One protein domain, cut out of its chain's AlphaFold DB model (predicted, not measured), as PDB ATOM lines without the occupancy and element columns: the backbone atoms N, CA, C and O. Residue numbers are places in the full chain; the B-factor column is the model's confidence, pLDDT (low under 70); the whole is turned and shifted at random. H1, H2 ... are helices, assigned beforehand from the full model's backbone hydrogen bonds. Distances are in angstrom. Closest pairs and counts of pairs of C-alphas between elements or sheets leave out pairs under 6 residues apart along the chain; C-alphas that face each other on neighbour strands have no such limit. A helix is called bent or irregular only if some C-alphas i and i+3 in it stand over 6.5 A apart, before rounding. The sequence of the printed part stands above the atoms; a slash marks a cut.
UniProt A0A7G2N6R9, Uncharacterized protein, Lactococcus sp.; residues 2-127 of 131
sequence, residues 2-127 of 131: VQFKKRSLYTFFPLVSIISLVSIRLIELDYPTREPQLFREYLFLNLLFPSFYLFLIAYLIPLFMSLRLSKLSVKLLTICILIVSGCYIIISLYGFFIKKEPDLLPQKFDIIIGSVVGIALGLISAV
ATOM      1  N   VAL A   2     -31.321 -41.084  51.762       36.66
ATOM      2  CA  VAL A   2     -31.547 -40.227  50.570       36.66
ATOM      3  C   VAL A   2     -30.485 -40.383  49.462       36.66
ATOM      4  O   VAL A   2     -30.823 -40.380  48.283       36.66
ATOM      5  N   GLN A   3     -29.217 -40.647  49.806       39.28
ATOM      6  CA  GLN A   3     -28.158 -40.886  48.806       39.28
ATOM      7  C   GLN A   3     -28.407 -42.118  47.917       39.28
ATOM      8  O   GLN A   3     -27.990 -42.128  46.760       39.28
ATOM      9  N   PHE A   4     -29.131 -43.127  48.415       37.28
ATOM     10  CA  PHE A   4     -29.501 -44.305  47.625       37.28
ATOM     11  C   PHE A   4     -30.452 -43.959  46.474       37.28
ATOM     12  O   PHE A   4     -30.360 -44.569  45.415       37.28
ATOM     13  N   LYS A   5     -31.321 -42.950  46.636       52.53
ATOM     14  CA  LYS A   5     -32.301 -42.556  45.613       52.53
ATOM     15  C   LYS A   5     -31.630 -41.893  44.409       52.53
ATOM     16  O   LYS A   5     -31.883 -42.291  43.277       52.53
ATOM     17  N   LYS A   6     -30.705 -40.957  44.654       53.41
ATOM     18  CA  LYS A   6     -29.923 -40.310  43.587       53.41
ATOM     19  C   LYS A   6     -28.996 -41.306  42.890       53.41
ATOM     20  O   LYS A   6     -28.995 -41.382  41.668       53.41
ATOM     21  N   ARG A   7     -28.267 -42.131  43.656       55.81
ATOM     22  CA  ARG A   7     -27.360 -43.156  43.102       55.81
ATOM     23  C   ARG A   7     -28.109 -44.231  42.301       55.81
ATOM     24  O   ARG A   7     -27.582 -44.703  41.299       55.81
ATOM     25  N   SER A   8     -29.345 -44.550  42.696       60.34
ATOM     26  CA  SER A   8     -30.242 -45.430  41.941       60.34
ATOM     27  C   SER A   8     -30.607 -44.817  40.588       60.34
ATOM     28  O   SER A   8     -30.387 -45.467  39.577       60.34
ATOM     29  N   LEU A   9     -31.033 -43.548  40.527       65.69
ATOM     30  CA  LEU A   9     -31.391 -42.889  39.259       65.69
ATOM     31  C   LEU A   9     -30.199 -42.728  38.303       65.69
ATOM     32  O   LEU A   9     -30.330 -43.019  37.116       65.69
ATOM     33  N   TYR A  10     -29.022 -42.355  38.820       67.25
ATOM     34  CA  TYR A  10     -27.793 -42.273  38.018       67.25
ATOM     35  C   TYR A  10     -27.330 -43.622  37.469       67.25
ATOM     36  O   TYR A  10     -26.640 -43.648  36.458       67.25
ATOM     37  N   THR A  11     -27.683 -44.728  38.124       70.25
ATOM     38  CA  THR A  11     -27.403 -46.077  37.609       70.25
ATOM     39  C   THR A  11     -28.525 -46.554  36.684       70.25
ATOM     40  O   THR A  11     -28.271 -47.218  35.688       70.25
ATOM     41  N   PHE A  12     -29.768 -46.182  36.984       79.50
ATOM     42  CA  PHE A  12     -30.969 -46.626  36.287       79.50
ATOM     43  C   PHE A  12     -31.095 -46.017  34.888       79.50
ATOM     44  O   PHE A  12     -31.289 -46.753  33.928       79.50
ATOM     45  N   PHE A  13     -30.935 -44.698  34.739       80.31
ATOM     46  CA  PHE A  13     -31.068 -44.031  33.437       80.31
ATOM     47  C   PHE A  13     -30.097 -44.541  32.357       80.31
ATOM     48  O   PHE A  13     -30.573 -44.900  31.277       80.31
ATOM     49  N   PRO A  14     -28.775 -44.645  32.599       79.06
ATOM     50  CA  PRO A  14     -27.867 -45.160  31.579       79.06
ATOM     51  C   PRO A  14     -28.123 -46.642  31.297       79.06
ATOM     52  O   PRO A  14     -28.000 -47.065  30.155       79.06
ATOM     53  N   LEU A  15     -28.534 -47.424  32.300       84.06
ATOM     54  CA  LEU A  15     -28.845 -48.840  32.120       84.06
ATOM     55  C   LEU A  15     -30.061 -49.023  31.204       84.06
ATOM     56  O   LEU A  15     -29.986 -49.800  30.257       84.06
ATOM     57  N   VAL A  16     -31.143 -48.266  31.415       82.81
ATOM     58  CA  VAL A  16     -32.320 -48.307  30.530       82.81
ATOM     59  C   VAL A  16     -31.962 -47.838  29.120       82.81
ATOM     60  O   VAL A  16     -32.343 -48.491  28.156       82.81
ATOM     61  N   SER A  17     -31.170 -46.769  28.988       80.75
ATOM     62  CA  SER A  17     -30.692 -46.290  27.685       80.75
ATOM     63  C   SER A  17     -29.869 -47.360  26.946       80.75
ATOM     64  O   SER A  17     -30.135 -47.651  25.781       80.75
ATOM     65  N   ILE A  18     -28.930 -48.024  27.630       82.50
ATOM     66  CA  ILE A  18     -28.124 -49.110  27.052       82.50
ATOM     67  C   ILE A  18     -29.003 -50.299  26.660       82.50
ATOM     68  O   ILE A  18     -28.834 -50.824  25.563       82.50
ATOM     69  N   ILE A  19     -29.957 -50.709  27.504       85.19
ATOM     70  CA  ILE A  19     -30.899 -51.784  27.161       85.19
ATOM     71  C   ILE A  19     -31.677 -51.415  25.899       85.19
ATOM     72  O   ILE A  19     -31.730 -52.223  24.976       85.19
ATOM     73  N   SER A  20     -32.220 -50.196  25.813       81.94
ATOM     74  CA  SER A  20     -32.928 -49.737  24.615       81.94
ATOM     75  C   SER A  20     -32.039 -49.795  23.371       81.94
ATOM     76  O   SER A  20     -32.484 -50.284  22.335       81.94
ATOM     77  N   LEU A  21     -30.777 -49.369  23.475       82.25
ATOM     78  CA  LEU A  21     -29.812 -49.410  22.375       82.25
ATOM     79  C   LEU A  21     -29.476 -50.846  21.941       82.25
ATOM     80  O   LEU A  21     -29.416 -51.136  20.747       82.25
ATOM     81  N   VAL A  22     -29.266 -51.753  22.897       83.12
ATOM     82  CA  VAL A  22     -28.998 -53.171  22.618       83.12
ATOM     83  C   VAL A  22     -30.213 -53.814  21.954       83.12
ATOM     84  O   VAL A  22     -30.057 -54.492  20.943       83.12
ATOM     85  N   SER A  23     -31.426 -53.554  22.448       81.12
ATOM     86  CA  SER A  23     -32.663 -54.039  21.829       81.12
ATOM     87  C   SER A  23     -32.849 -53.510  20.406       81.12
ATOM     88  O   SER A  23     -33.214 -54.283  19.527       81.12
ATOM     89  N   ILE A  24     -32.542 -52.232  20.155       79.12
ATOM     90  CA  ILE A  24     -32.515 -51.644  18.804       79.12
ATOM     91  C   ILE A  24     -31.557 -52.429  17.902       79.12
ATOM     92  O   ILE A  24     -31.952 -52.863  16.822       79.12
ATOM     93  N   ARG A  25     -30.317 -52.658  18.348       78.44
ATOM     94  CA  ARG A  25     -29.317 -53.377  17.549       78.44
ATOM     95  C   ARG A  25     -29.685 -54.831  17.286       78.44
ATOM     96  O   ARG A  25     -29.436 -55.305  16.186       78.44
ATOM     97  N   LEU A  26     -30.292 -55.524  18.247       78.25
ATOM     98  CA  LEU A  26     -30.789 -56.889  18.046       78.25
ATOM     99  C   LEU A  26     -31.904 -56.928  16.993       78.25
ATOM    100  O   LEU A  26     -31.871 -57.759  16.091       78.25
ATOM    101  N   ILE A  27     -32.838 -55.974  17.053       72.94
ATOM    102  CA  ILE A  27     -33.918 -55.829  16.066       72.94
ATOM    103  C   ILE A  27     -33.369 -55.562  14.656       72.94
ATOM    104  O   ILE A  27     -33.920 -56.081  13.685       72.94
ATOM    105  N   GLU A  28     -32.301 -54.771  14.532       71.06
ATOM    106  CA  GLU A  28     -31.642 -54.484  13.250       71.06
ATOM    107  C   GLU A  28     -30.820 -55.669  12.708       71.06
ATOM    108  O   GLU A  28     -30.790 -55.879  11.497       71.06
ATOM    109  N   LEU A  29     -30.137 -56.423  13.582       70.62
ATOM    110  CA  LEU A  29     -29.206 -57.494  13.197       70.62
ATOM    111  C   LEU A  29     -29.896 -58.815  12.843       70.62
ATOM    112  O   LEU A  29     -29.428 -59.505  11.939       70.62
ATOM    113  N   ASP A  30     -30.981 -59.181  13.530       63.50
ATOM    114  CA  ASP A  30     -31.562 -60.522  13.385       63.50
ATOM    115  C   ASP A  30     -32.372 -60.726  12.090       63.50
ATOM    116  O   ASP A  30     -32.647 -61.873  11.738       63.50
ATOM    117  N   TYR A  31     -32.768 -59.677  11.347       57.22
ATOM    118  CA  TYR A  31     -33.688 -59.861  10.209       57.22
ATOM    119  C   TYR A  31     -33.440 -58.929   9.008       57.22
ATOM    120  O   TYR A  31     -33.960 -57.808   8.969       57.22
ATOM    121  N   PRO A  32     -32.745 -59.408   7.952       54.09
ATOM    122  CA  PRO A  32     -32.621 -58.685   6.695       54.09
ATOM    123  C   PRO A  32     -33.954 -58.730   5.927       54.09
ATOM    124  O   PRO A  32     -34.321 -59.733   5.318       54.09
ATOM    125  N   THR A  33     -34.703 -57.627   6.005       58.34
ATOM    126  CA  THR A  33     -35.487 -57.039   4.898       58.34
ATOM    127  C   THR A  33     -36.218 -58.004   3.952       58.34
ATOM    128  O   THR A  33     -35.964 -58.014   2.745       58.34
ATOM    129  N   ARG A  34     -37.202 -58.765   4.453       53.66
ATOM    130  CA  ARG A  34     -38.212 -59.372   3.560       53.66
ATOM    131  C   ARG A  34     -39.664 -59.000   3.844       53.66
ATOM    132  O   ARG A  34     -40.403 -58.899   2.876       53.66
ATOM    133  N   GLU A  35     -40.052 -58.664   5.078       54.84
ATOM    134  CA  GLU A  35     -41.387 -58.105   5.353       54.84
ATOM    135  C   GLU A  35     -41.366 -57.055   6.489       54.84
ATOM    136  O   GLU A  35     -40.697 -57.269   7.516       54.84
ATOM    137  N   PRO A  36     -42.070 -55.912   6.329       57.66
ATOM    138  CA  PRO A  36     -42.267 -54.943   7.401       57.66
ATOM    139  C   PRO A  36     -43.176 -55.562   8.465       57.66
ATOM    140  O   PRO A  36     -44.383 -55.732   8.284       57.66
ATOM    141  N   GLN A  37     -42.591 -55.944   9.598       70.62
ATOM    142  CA  GLN A  37     -43.370 -56.370  10.753       70.62
ATOM    143  C   GLN A  37     -43.862 -55.113  11.466       70.62
ATOM    144  O   GLN A  37     -43.111 -54.498  12.220       70.62
ATOM    145  N   LEU A  38     -45.130 -54.755  11.246       71.00
ATOM    146  CA  LEU A  38     -45.769 -53.561  11.818       71.00
ATOM    147  C   LEU A  38     -45.524 -53.421  13.329       71.00
ATOM    148  O   LEU A  38     -45.220 -52.339  13.816       71.00
ATOM    149  N   PHE A  39     -45.600 -54.523  14.081       73.19
ATOM    150  CA  PHE A  39     -45.337 -54.525  15.525       73.19
ATOM    151  C   PHE A  39     -43.881 -54.189  15.883       73.19
ATOM    152  O   PHE A  39     -43.617 -53.534  16.886       73.19
ATOM    153  N   ARG A  40     -42.926 -54.622  15.058       72.56
ATOM    154  CA  ARG A  40     -41.496 -54.366  15.259       72.56
ATOM    155  C   ARG A  40     -41.163 -52.910  14.973       72.56
ATOM    156  O   ARG A  40     -40.473 -52.285  15.768       72.56
ATOM    157  N   GLU A  41     -41.671 -52.380  13.865       73.94
ATOM    158  CA  GLU A  41     -41.526 -50.962  13.519       73.94
ATOM    159  C   GLU A  41     -42.173 -50.078  14.585       73.94
ATOM    160  O   GLU A  41     -41.547 -49.131  15.048       73.94
ATOM    161  N   TYR A  42     -43.347 -50.472  15.081       77.25
ATOM    162  CA  TYR A  42     -43.991 -49.822  16.214       77.25
ATOM    163  C   TYR A  42     -43.109 -49.793  17.467       77.25
ATOM    164  O   TYR A  42     -42.903 -48.732  18.059       77.25
ATOM    165  N   LEU A  43     -42.573 -50.951  17.864       75.44
ATOM    166  CA  LEU A  43     -41.753 -51.093  19.066       75.44
ATOM    167  C   LEU A  43     -40.422 -50.338  18.939       75.44
ATOM    168  O   LEU A  43     -39.944 -49.749  19.909       75.44
ATOM    169  N   PHE A  44     -39.847 -50.309  17.739       76.75
ATOM    170  CA  PHE A  44     -38.652 -49.537  17.434       76.75
ATOM    171  C   PHE A  44     -38.921 -48.027  17.503       76.75
ATOM    172  O   PHE A  44     -38.279 -47.338  18.297       76.75
ATOM    173  N   LEU A  45     -39.881 -47.523  16.720       73.81
ATOM    174  CA  LEU A  45     -40.115 -46.090  16.517       73.81
ATOM    175  C   LEU A  45     -40.771 -45.417  17.719       73.81
ATOM    176  O   LEU A  45     -40.338 -44.340  18.116       73.81
ATOM    177  N   ASN A  46     -41.757 -46.064  18.344       75.62
ATOM    178  CA  ASN A  46     -42.568 -45.424  19.382       75.62
ATOM    179  C   ASN A  46     -42.136 -45.773  20.808       75.62
ATOM    180  O   ASN A  46     -42.590 -45.139  21.756       75.62
ATOM    181  N   LEU A  47     -41.295 -46.795  21.002       78.00
ATOM    182  CA  LEU A  47     -40.939 -47.254  22.347       78.00
ATOM    183  C   LEU A  47     -39.436 -47.207  22.596       78.00
ATOM    184  O   LEU A  47     -38.984 -46.469  23.471       78.00
ATOM    185  N   LEU A  48     -38.646 -47.964  21.834       81.19
ATOM    186  CA  LEU A  48     -37.213 -48.102  22.092       81.19
ATOM    187  C   LEU A  48     -36.431 -46.838  21.744       81.19
ATOM    188  O   LEU A  48     -35.625 -46.376  22.554       81.19
ATOM    189  N   PHE A  49     -36.678 -46.267  20.566       78.00
ATOM    190  CA  PHE A  49     -35.954 -45.090  20.100       78.00
ATOM    191  C   PHE A  49     -36.229 -43.861  20.987       78.00
ATOM    192  O   PHE A  49     -35.265 -43.285  21.492       78.00
ATOM    193  N   PRO A  50     -37.486 -43.496  21.320       80.81
ATOM    194  CA  PRO A  50     -37.763 -42.359  22.198       80.81
ATOM    195  C   PRO A  50     -37.248 -42.584  23.623       80.81
ATOM    196  O   PRO A  50     -36.706 -41.659  24.230       80.81
ATOM    197  N   SER A  51     -37.346 -43.818  24.142       82.44
ATOM    198  CA  SER A  51     -36.812 -44.171  25.466       82.44
ATOM    199  C   SER A  51     -35.302 -43.974  25.538       82.44
ATOM    200  O   SER A  51     -34.806 -43.401  26.509       82.44
ATOM    201  N   PHE A  52     -34.566 -44.385  24.501       84.00
ATOM    202  CA  PHE A  52     -33.122 -44.190  24.437       84.00
ATOM    203  C   PHE A  52     -32.742 -42.712  24.619       84.00
ATOM    204  O   PHE A  52     -31.955 -42.401  25.518       84.00
ATOM    205  N   TYR A  53     -33.333 -41.805  23.829       81.00
ATOM    206  CA  TYR A  53     -33.047 -40.365  23.922       81.00
ATOM    207  C   TYR A  53     -33.504 -39.764  25.247       81.00
ATOM    208  O   TYR A  53     -32.756 -39.002  25.858       81.00
ATOM    209  N   LEU A  54     -34.701 -40.130  25.711       87.56
ATOM    210  CA  LEU A  54     -35.262 -39.637  26.965       87.56
ATOM    211  C   LEU A  54     -34.322 -39.925  28.135       87.56
ATOM    212  O   LEU A  54     -33.948 -39.005  28.862       87.56
ATOM    213  N   PHE A  55     -33.904 -41.181  28.301       86.19
ATOM    214  CA  PHE A  55     -33.056 -41.576  29.424       86.19
ATOM    215  C   PHE A  55     -31.608 -41.112  29.269       86.19
ATOM    216  O   PHE A  55     -30.982 -40.757  30.268       86.19
ATOM    217  N   LEU A  56     -31.086 -41.048  28.040       86.25
ATOM    218  CA  LEU A  56     -29.754 -40.505  27.783       86.25
ATOM    219  C   LEU A  56     -29.680 -39.023  28.170       86.25
ATOM    220  O   LEU A  56     -28.809 -38.623  28.940       86.25
ATOM    221  N   ILE A  57     -30.615 -38.207  27.681       86.56
ATOM    222  CA  ILE A  57     -30.646 -36.767  27.966       86.56
ATOM    223  C   ILE A  57     -30.910 -36.520  29.454       86.56
ATOM    224  O   ILE A  57     -30.232 -35.697  30.076       86.56
ATOM    225  N   ALA A  58     -31.838 -37.276  30.046       86.06
ATOM    226  CA  ALA A  58     -32.131 -37.177  31.468       86.06
ATOM    227  C   ALA A  58     -30.936 -37.534  32.359       86.06
ATOM    228  O   ALA A  58     -30.810 -36.990  33.454       86.06
ATOM    229  N   TYR A  59     -30.057 -38.429  31.901       84.12
ATOM    230  CA  TYR A  59     -28.805 -38.751  32.580       84.12
ATOM    231  C   TYR A  59     -27.743 -37.658  32.411       84.12
ATOM    232  O   TYR A  59     -27.065 -37.308  33.376       84.12
ATOM    233  N   LEU A  60     -27.602 -37.100  31.204       84.12
ATOM    234  CA  LEU A  60     -26.556 -36.122  30.896       84.12
ATOM    235  C   LEU A  60     -26.727 -34.813  31.678       84.12
ATOM    236  O   LEU A  60     -25.760 -34.299  32.227       84.12
ATOM    237  N   ILE A  61     -27.943 -34.274  31.780       84.56
ATOM    238  CA  ILE A  61     -28.196 -32.977  32.441       84.56
ATOM    239  C   ILE A  61     -27.660 -32.901  33.881       84.56
ATOM    240  O   ILE A  61     -26.878 -31.992  34.172       84.56
ATOM    241  N   PRO A  62     -28.024 -33.824  34.791       79.25
ATOM    242  CA  PRO A  62     -27.537 -33.781  36.164       79.25
ATOM    243  C   PRO A  62     -26.030 -34.075  36.289       79.25
ATOM    244  O   PRO A  62     -25.452 -33.791  37.338       79.25
ATOM    245  N   LEU A  63     -25.380 -34.602  35.241       79.25
ATOM    246  CA  LEU A  63     -23.921 -34.762  35.183       79.25
ATOM    247  C   LEU A  63     -23.202 -33.408  35.047       79.25
ATOM    248  O   LEU A  63     -22.121 -33.225  35.603       79.25
ATOM    249  N   PHE A  64     -23.802 -32.464  34.315       78.88
ATOM    250  CA  PHE A  64     -23.192 -31.166  34.004       78.88
ATOM    251  C   PHE A  64     -23.733 -30.012  34.853       78.88
ATOM    252  O   PHE A  64     -23.066 -28.985  34.974       78.88
ATOM    253  N   MET A  65     -24.933 -30.140  35.431       76.50
ATOM    254  CA  MET A  65     -25.595 -29.044  36.141       76.50
ATOM    255  C   MET A  65     -26.308 -29.501  37.417       76.50
ATOM    256  O   MET A  65     -26.939 -30.553  37.466       76.50
ATOM    257  N   SER A  66     -26.267 -28.651  38.449       75.31
ATOM    258  CA  SER A  66     -27.065 -28.781  39.675       75.31
ATOM    259  C   SER A  66     -28.006 -27.587  39.780       75.31
ATOM    260  O   SER A  66     -27.557 -26.443  39.800       75.31
ATOM    261  N   LEU A  67     -29.309 -27.840  39.890       76.56
ATOM    262  CA  LEU A  67     -30.339 -26.797  39.858       76.56
ATOM    263  C   LEU A  67     -31.000 -26.607  41.217       76.56
ATOM    264  O   LEU A  67     -31.052 -27.524  42.025       76.56
ATOM    265  N   ARG A  68     -31.550 -25.418  41.472       77.19
ATOM    266  CA  ARG A  68     -32.413 -25.158  42.632       77.19
ATOM    267  C   ARG A  68     -33.816 -24.827  42.138       77.19
ATOM    268  O   ARG A  68     -34.073 -23.711  41.707       77.19
ATOM    269  N   LEU A  69     -34.711 -25.807  42.196       75.62
ATOM    270  CA  LEU A  69     -36.134 -25.650  41.887       75.62
ATOM    271  C   LEU A  69     -36.956 -25.818  43.165       75.62
ATOM    272  O   LEU A  69     -36.608 -26.619  44.031       75.62
ATOM    273  N   SER A  70     -38.066 -25.087  43.272       82.94
ATOM    274  CA  SER A  70     -38.983 -25.245  44.404       82.94
ATOM    275  C   SER A  70     -39.611 -26.649  44.411       82.94
ATOM    276  O   SER A  70     -39.850 -27.238  43.352       82.94
ATOM    277  N   LYS A  71     -39.945 -27.180  45.596       80.56
ATOM    278  CA  LYS A  71     -40.619 -28.490  45.728       80.56
ATOM    279  C   LYS A  71     -41.930 -28.554  44.935       80.56
ATOM    280  O   LYS A  71     -42.247 -29.593  44.359       80.56
ATOM    281  N   LEU A  72     -42.669 -27.442  44.876       81.19
ATOM    282  CA  LEU A  72     -43.902 -27.331  44.095       81.19
ATOM    283  C   LEU A  72     -43.620 -27.458  42.592       81.19
ATOM    284  O   LEU A  72     -44.296 -28.227  41.913       81.19
ATOM    285  N   SER A  73     -42.593 -26.765  42.090       82.12
ATOM    286  CA  SER A  73     -42.185 -26.819  40.680       82.12
ATOM    287  C   SER A  73     -41.764 -28.228  40.263       82.12
ATOM    288  O   SER A  73     -42.188 -28.700  39.216       82.12
ATOM    289  N   VAL A  74     -40.993 -28.929  41.103       83.19
ATOM    290  CA  VAL A  74     -40.590 -30.323  40.846       83.19
ATOM    291  C   VAL A  74     -41.807 -31.245  40.778       83.19
ATOM    292  O   VAL A  74     -41.915 -32.064  39.865       83.19
ATOM    293  N   LYS A  75     -42.757 -31.093  41.709       81.12
ATOM    294  CA  LYS A  75     -43.985 -31.894  41.737       81.12
ATOM    295  C   LYS A  75     -44.852 -31.654  40.497       81.12
ATOM    296  O   LYS A  75     -45.278 -32.621  39.874       81.12
ATOM    297  N   LEU A  76     -45.077 -30.393  40.123       85.38
ATOM    298  CA  LEU A  76     -45.835 -30.034  38.919       85.38
ATOM    299  C   LEU A  76     -45.168 -30.587  37.660       85.38
ATOM    300  O   LEU A  76     -45.833 -31.234  36.859       85.38
ATOM    301  N   LEU A  77     -43.850 -30.415  37.527       84.94
ATOM    302  CA  LEU A  77     -43.104 -30.907  36.373       84.94
ATOM    303  C   LEU A  77     -43.166 -32.437  36.267       84.94
ATOM    304  O   LEU A  77     -43.348 -32.970  35.177       84.94
ATOM    305  N   THR A  78     -43.108 -33.144  37.400       83.75
ATOM    306  CA  THR A  78     -43.255 -34.609  37.444       83.75
ATOM    307  C   THR A  78     -44.641 -35.045  36.962       83.75
ATOM    308  O   THR A  78     -44.753 -35.977  36.170       83.75
ATOM    309  N   ILE A  79     -45.700 -34.358  37.404       86.81
ATOM    310  CA  ILE A  79     -47.077 -34.630  36.966       86.81
ATOM    311  C   ILE A  79     -47.224 -34.359  35.465       86.81
ATOM    312  O   ILE A  79     -47.777 -35.193  34.754       86.81
ATOM    313  N   CYS A  80     -46.689 -33.243  34.963       88.12
ATOM    314  CA  CYS A  80     -46.708 -32.928  33.536       88.12
ATOM    315  C   CYS A  80     -46.003 -34.005  32.702       88.12
ATOM    316  O   CYS A  80     -46.558 -34.446  31.701       88.12
ATOM    317  N   ILE A  81     -44.828 -34.476  33.133       87.19
ATOM    318  CA  ILE A  81     -44.105 -35.566  32.459       87.19
ATOM    319  C   ILE A  81     -44.950 -36.841  32.413       87.19
ATOM    320  O   ILE A  81     -45.032 -37.474  31.361       87.19
ATOM    321  N   LEU A  82     -45.597 -37.211  33.523       86.69
ATOM    322  CA  LEU A  82     -46.456 -38.397  33.584       86.69
ATOM    323  C   LEU A  82     -47.665 -38.278  32.651       86.69
ATOM    324  O   LEU A  82     -47.975 -39.234  31.947       86.69
ATOM    325  N   ILE A  83     -48.312 -37.110  32.607       88.69
ATOM    326  CA  ILE A  83     -49.449 -36.860  31.712       88.69
ATOM    327  C   ILE A  83     -48.999 -36.938  30.252       88.69
ATOM    328  O   ILE A  83     -49.605 -37.667  29.477       88.69
ATOM    329  N   VAL A  84     -47.918 -36.245  29.878       87.81
ATOM    330  CA  VAL A  84     -47.415 -36.237  28.493       87.81
ATOM    331  C   VAL A  84     -46.996 -37.639  28.055       87.81
ATOM    332  O   VAL A  84     -47.397 -38.080  26.982       87.81
ATOM    333  N   SER A  85     -46.259 -38.367  28.898       84.06
ATOM    334  CA  SER A  85     -45.825 -39.740  28.596       84.06
ATOM    335  C   SER A  85     -47.016 -40.699  28.507       84.06
ATOM    336  O   SER A  85     -47.074 -41.531  27.608       84.06
ATOM    337  N   GLY A  86     -47.997 -40.561  29.404       85.62
ATOM    338  CA  GLY A  86     -49.223 -41.354  29.385       85.62
ATOM    339  C   GLY A  86     -50.064 -41.095  28.136       85.62
ATOM    340  O   GLY A  86     -50.458 -42.040  27.459       85.62
ATOM    341  N   CYS A  87     -50.285 -39.827  27.782       87.69
ATOM    342  CA  CYS A  87     -50.962 -39.448  26.543       87.69
ATOM    343  C   CYS A  87     -50.221 -39.989  25.319       87.69
ATOM    344  O   CYS A  87     -50.856 -40.567  24.446       87.69
ATOM    345  N   TYR A  88     -48.892 -39.863  25.278       85.12
ATOM    346  CA  TYR A  88     -48.081 -40.401  24.190       85.12
ATOM    347  C   TYR A  88     -48.279 -41.912  24.027       85.12
ATOM    348  O   TYR A  88     -48.603 -42.362  22.933       85.12
ATOM    349  N   ILE A  89     -48.192 -42.686  25.116       83.38
ATOM    350  CA  ILE A  89     -48.408 -44.140  25.088       83.38
ATOM    351  C   ILE A  89     -49.831 -44.478  24.626       83.38
ATOM    352  O   ILE A  89     -50.004 -45.359  23.791       83.38
ATOM    353  N   ILE A  90     -50.855 -43.779  25.123       85.19
ATOM    354  CA  ILE A  90     -52.253 -44.033  24.738       85.19
ATOM    355  C   ILE A  90     -52.472 -43.756  23.247       85.19
ATOM    356  O   ILE A  90     -53.068 -44.581  22.559       85.19
ATOM    357  N   ILE A  91     -51.991 -42.617  22.741       83.44
ATOM    358  CA  ILE A  91     -52.138 -42.249  21.325       83.44
ATOM    359  C   ILE A  91     -51.331 -43.233  20.464       83.44
ATOM    360  O   ILE A  91     -51.836 -43.706  19.450       83.44
ATOM    361  N   SER A  92     -50.125 -43.602  20.906       78.75
ATOM    362  CA  SER A  92     -49.259 -44.591  20.258       78.75
ATOM    363  C   SER A  92     -49.952 -45.949  20.121       78.75
ATOM    364  O   SER A  92     -50.065 -46.486  19.020       78.75
ATOM    365  N   LEU A  93     -50.509 -46.474  21.217       81.00
ATOM    366  CA  LEU A  93     -51.280 -47.718  21.205       81.00
ATOM    367  C   LEU A  93     -52.533 -47.594  20.331       81.00
ATOM    368  O   LEU A  93     -52.851 -48.517  19.586       81.00
ATOM    369  N   TYR A  94     -53.233 -46.459  20.386       81.88
ATOM    370  CA  TYR A  94     -54.421 -46.214  19.570       81.88
ATOM    371  C   TYR A  94     -54.112 -46.275  18.069       81.88
ATOM    372  O   TYR A  94     -54.796 -46.992  17.337       81.88
ATOM    373  N   GLY A  95     -53.083 -45.567  17.591       78.44
ATOM    374  CA  GLY A  95     -52.735 -45.605  16.167       78.44
ATOM    375  C   GLY A  95     -52.219 -46.970  15.726       78.44
ATOM    376  O   GLY A  95     -52.594 -47.440  14.653       78.44
ATOM    377  N   PHE A  96     -51.489 -47.673  16.592       77.88
ATOM    378  CA  PHE A  96     -51.041 -49.027  16.292       77.88
ATOM    379  C   PHE A  96     -52.197 -50.033  16.180       77.88
ATOM    380  O   PHE A  96     -52.307 -50.744  15.182       77.88
ATOM    381  N   PHE A  97     -53.089 -50.090  17.174       79.69
ATOM    382  CA  PHE A  97     -54.161 -51.090  17.205       79.69
ATOM    383  C   PHE A  97     -55.321 -50.776  16.257       79.69
ATOM    384  O   PHE A  97     -55.910 -51.704  15.702       79.69
ATOM    385  N   ILE A  98     -55.666 -49.497  16.071       79.94
ATOM    386  CA  ILE A  98     -56.831 -49.106  15.264       79.94
ATOM    387  C   ILE A  98     -56.434 -48.767  13.833       79.94
ATOM    388  O   ILE A  98     -57.047 -49.277  12.896       79.94
ATOM    389  N   LYS A  99     -55.412 -47.926  13.643       75.75
ATOM    390  CA  LYS A  99     -55.001 -47.488  12.301       75.75
ATOM    391  C   LYS A  99     -53.993 -48.423  11.636       75.75
ATOM    392  O   LYS A  99     -53.793 -48.313  10.432       75.75
ATOM    393  N   LYS A 100     -53.393 -49.355  12.391       74.88
ATOM    394  CA  LYS A 100     -52.285 -50.215  11.933       74.88
ATOM    395  C   LYS A 100     -51.109 -49.411  11.372       74.88
ATOM    396  O   LYS A 100     -50.345 -49.917  10.554       74.88
ATOM    397  N   GLU A 101     -50.972 -48.168  11.821       72.56
ATOM    398  CA  GLU A 101     -49.859 -47.295  11.478       72.56
ATOM    399  C   GLU A 101     -48.732 -47.587  12.479       72.56
ATOM    400  O   GLU A 101     -48.928 -47.409  13.685       72.56
ATOM    401  N   PRO A 102     -47.577 -48.099  12.020       65.12
ATOM    402  CA  PRO A 102     -46.461 -48.404  12.905       65.12
ATOM    403  C   PRO A 102     -45.717 -47.134  13.333       65.12
ATOM    404  O   PRO A 102     -45.046 -47.153  14.358       65.12
ATOM    405  N   ASP A 103     -45.857 -46.041  12.582       66.56
ATOM    406  CA  ASP A 103     -45.272 -44.735  12.871       66.56
ATOM    407  C   ASP A 103     -46.398 -43.739  13.153       66.56
ATOM    408  O   ASP A 103     -47.206 -43.434  12.276       66.56
ATOM    409  N   LEU A 104     -46.507 -43.296  14.404       64.19
ATOM    410  CA  LEU A 104     -47.623 -42.459  14.845       64.19
ATOM    411  C   LEU A 104     -47.383 -40.973  14.563       64.19
ATOM    412  O   LEU A 104     -48.309 -40.203  14.300       64.19
ATOM    413  N   LEU A 105     -46.124 -40.568  14.670       63.88
ATOM    414  CA  LEU A 105     -45.639 -39.222  14.445       63.88
ATOM    415  C   LEU A 105     -44.394 -39.337  13.575       63.88
ATOM    416  O   LEU A 105     -43.631 -40.273  13.753       63.88
ATOM    417  N   PRO A 106     -44.115 -38.378  12.678       68.00
ATOM    418  CA  PRO A 106     -42.851 -38.388  11.960       68.00
ATOM    419  C   PRO A 106     -41.707 -38.497  12.970       68.00
ATOM    420  O   PRO A 106     -41.685 -37.709  13.911       68.00
ATOM    421  N   GLN A 107     -40.741 -39.390  12.751       65.62
ATOM    422  CA  GLN A 107     -39.614 -39.667  13.661       65.62
ATOM    423  C   GLN A 107     -38.974 -38.415  14.313       65.62
ATOM    424  O   GLN A 107     -38.512 -38.445  15.451       65.62
ATOM    425  N   LYS A 108     -38.978 -37.271  13.614       66.06
ATOM    426  CA  LYS A 108     -38.548 -35.963  14.144       66.06
ATOM    427  C   LYS A 108     -39.343 -35.509  15.378       66.06
ATOM    428  O   LYS A 108     -38.748 -34.986  16.312       66.06
ATOM    429  N   PHE A 109     -40.659 -35.691  15.393       71.00
ATOM    430  CA  PHE A 109     -41.533 -35.355  16.516       71.00
ATOM    431  C   PHE A 109     -41.332 -36.290  17.707       71.00
ATOM    432  O   PHE A 109     -41.285 -35.799  18.831       71.00
ATOM    433  N   ASP A 110     -41.125 -37.588  17.485       71.44
ATOM    434  CA  ASP A 110     -40.810 -38.531  18.566       71.44
ATOM    435  C   ASP A 110     -39.478 -38.203  19.245       71.44
ATOM    436  O   ASP A 110     -39.382 -38.205  20.474       71.44
ATOM    437  N   ILE A 111     -38.466 -37.819  18.458       75.12
ATOM    438  CA  ILE A 111     -37.193 -37.318  18.989       75.12
ATOM    439  C   ILE A 111     -37.417 -36.034  19.793       75.12
ATOM    440  O   ILE A 111     -36.849 -35.894  20.877       75.12
ATOM    441  N   ILE A 112     -38.237 -35.097  19.301       80.56
ATOM    442  CA  ILE A 112     -38.543 -33.848  20.015       80.56
ATOM    443  C   ILE A 112     -39.239 -34.150  21.346       80.56
ATOM    444  O   ILE A 112     -38.811 -33.633  22.375       80.56
ATOM    445  N   ILE A 113     -40.264 -35.006  21.353       81.19
ATOM    446  CA  ILE A 113     -40.999 -35.382  22.568       81.19
ATOM    447  C   ILE A 113     -40.059 -36.079  23.554       81.19
ATOM    448  O   ILE A 113     -39.956 -35.646  24.702       81.19
ATOM    449  N   GLY A 114     -39.317 -37.096  23.106       81.19
ATOM    450  CA  GLY A 114     -38.341 -37.806  23.933       81.19
ATOM    451  C   GLY A 114     -37.273 -36.872  24.505       81.19
ATOM    452  O   GLY A 114     -36.941 -36.964  25.685       81.19
ATOM    453  N   SER A 115     -36.804 -35.906  23.713       83.44
ATOM    454  CA  SER A 115     -35.818 -34.913  24.150       83.44
ATOM    455  C   SER A 115     -36.388 -33.930  25.163       83.44
ATOM    456  O   SER A 115     -35.768 -33.702  26.194       83.44
ATOM    457  N   VAL A 116     -37.574 -33.365  24.924       86.75
ATOM    458  CA  VAL A 116     -38.215 -32.409  25.844       86.75
ATOM    459  C   VAL A 116     -38.547 -33.080  27.176       86.75
ATOM    460  O   VAL A 116     -38.257 -32.526  28.239       86.75
ATOM    461  N   VAL A 117     -39.100 -34.294  27.132       87.69
ATOM    462  CA  VAL A 117     -39.399 -35.074  28.337       87.69
ATOM    463  C   VAL A 117     -38.107 -35.478  29.051       87.69
ATOM    464  O   VAL A 117     -38.020 -35.331  30.270       87.69
ATOM    465  N   GLY A 118     -37.080 -35.904  28.311       86.00
ATOM    466  CA  GLY A 118     -35.755 -36.209  28.849       86.00
ATOM    467  C   GLY A 118     -35.104 -35.001  29.521       86.00
ATOM    468  O   GLY A 118     -34.565 -35.126  30.621       86.00
ATOM    469  N   ILE A 119     -35.234 -33.809  28.927       88.56
ATOM    470  CA  ILE A 119     -34.772 -32.558  29.531       88.56
ATOM    471  C   ILE A 119     -35.490 -32.327  30.854       88.56
ATOM    472  O   ILE A 119     -34.840 -32.173  31.884       88.56
ATOM    473  N   ALA A 120     -36.822 -32.355  30.853       86.81
ATOM    474  CA  ALA A 120     -37.615 -32.129  32.055       86.81
ATOM    475  C   ALA A 120     -37.272 -33.132  33.177       86.81
ATOM    476  O   ALA A 120     -37.117 -32.737  34.336       86.81
ATOM    477  N   LEU A 121     -37.075 -34.409  32.834       85.56
ATOM    478  CA  LEU A 121     -36.676 -35.460  33.773       85.56
ATOM    479  C   LEU A 121     -35.258 -35.233  34.330       85.56
ATOM    480  O   LEU A 121     -35.013 -35.412  35.528       85.56
ATOM    481  N   GLY A 122     -34.329 -34.799  33.476       83.81
ATOM    482  CA  GLY A 122     -32.966 -34.440  33.864       83.81
ATOM    483  C   GLY A 122     -32.922 -33.220  34.780       83.81
ATOM    484  O   GLY A 122     -32.214 -33.240  35.787       83.81
ATOM    485  N   LEU A 123     -33.742 -32.197  34.509       84.69
ATOM    486  CA  LEU A 123     -33.880 -31.016  35.365       84.69
ATOM    487  C   LEU A 123     -34.378 -31.397  36.762       84.69
ATOM    488  O   LEU A 123     -33.812 -30.928  37.745       84.69
ATOM    489  N   ILE A 124     -35.383 -32.278  36.864       83.25
ATOM    490  CA  ILE A 124     -35.866 -32.807  38.153       83.25
ATOM    491  C   ILE A 124     -34.737 -33.528  38.895       83.25
ATOM    492  O   ILE A 124     -34.526 -33.301  40.085       83.25
ATOM    493  N   SER A 125     -33.989 -34.368  38.184       79.31
ATOM    494  CA  SER A 125     -32.912 -35.182  38.759       79.31
ATOM    495  C   SER A 125     -31.700 -34.346  39.199       79.31
ATOM    496  O   SER A 125     -30.980 -34.719  40.132       79.31
ATOM    497  N   ALA A 126     -31.498 -33.185  38.572       82.25
ATOM    498  CA  ALA A 126     -30.458 -32.217  38.906       82.25
ATOM    499  C   ALA A 126     -30.758 -31.414  40.184       82.25
ATOM    500  O   ALA A 126     -29.846 -30.801  40.745       82.25
ATOM    501  N   VAL A 127     -31.997 -31.429  40.690       79.94
ATOM    502  CA  VAL A 127     -32.347 -30.757  41.948       79.94
ATOM    503  C   VAL A 127     -31.793 -31.561  43.131       79.94
ATOM    504  O   VAL A 127     -32.015 -32.769  43.230       79.94
TER     505      VAL A 127
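This is residues 2 to 127 of the 131 residues of an uncharacterized protein of Lactococcus sp. (UniProt A0A7G2N6R9). Four helices make a curved row, H1, H2, H4, H3, with H2 and H4 packed together in its middle; H2 is bent but runs nearly straight. Residues 29 to 35 stick out at one end. The printed part has 126 residues with four named helices, H1 to H4 along the chain, and no named strand: the class is all helix. It is elongated, spanning 51 by 28 by 22 A, and only just compact, close to loose, with a radius of gyration of the C-alphas of 16.2 A.

Begin at H3, residues 71 to 99, which touches H4, residues 107 to 126, with residues 74 to 85 alone; this hairpin has a shallow tilt of 25 degrees, and its closest C-alphas, of Val 74 and Ile 124, are 6.0 A apart. Next find H2, residues 38 to 64, by its hydrogen bonds assigned as one helix but bent, C-alphas 46 and 49 being 6.7 A apart; its arms are H2a, residues 38 to 46, and H2b, residues 49 to 64. H2b touches H4, running the same way at a shallow tilt of 33 degrees, only just short of steep; the closest C-alphas, of Ala 58 and Gly 122, are 3.7 A apart. H2b also touches H1, residues 2 to 29, opposite ways, with the C-alphas of Ser 17 and Phe 52 closest at 4.6 A. H1 and H3 are apart. Every O i to N i+4 pair is within hydrogen-bond range in H2a, H3 and H4, against 22 of 24 in H1 and 10 of 12 in H2b.

Find C-alpha 71 at (-40.619, -28.490, 45.728); from there H3 runs 41.1 A. H1 begins at (-31.547, -40.227, 50.570) and runs 41.2 A. H2a measures 11.6 A, H2b 23.5 A and H4 27.9 A, ending at (-30.458, -32.217, 38.906).

The C-alphas farthest apart, of Arg 34 and Ser 70, are 53.2 A apart. The printed part has no cut, and its three links are short. Look for pLDDT under 70 at residues 2 to 10, 30 to 36 and 102 to 108.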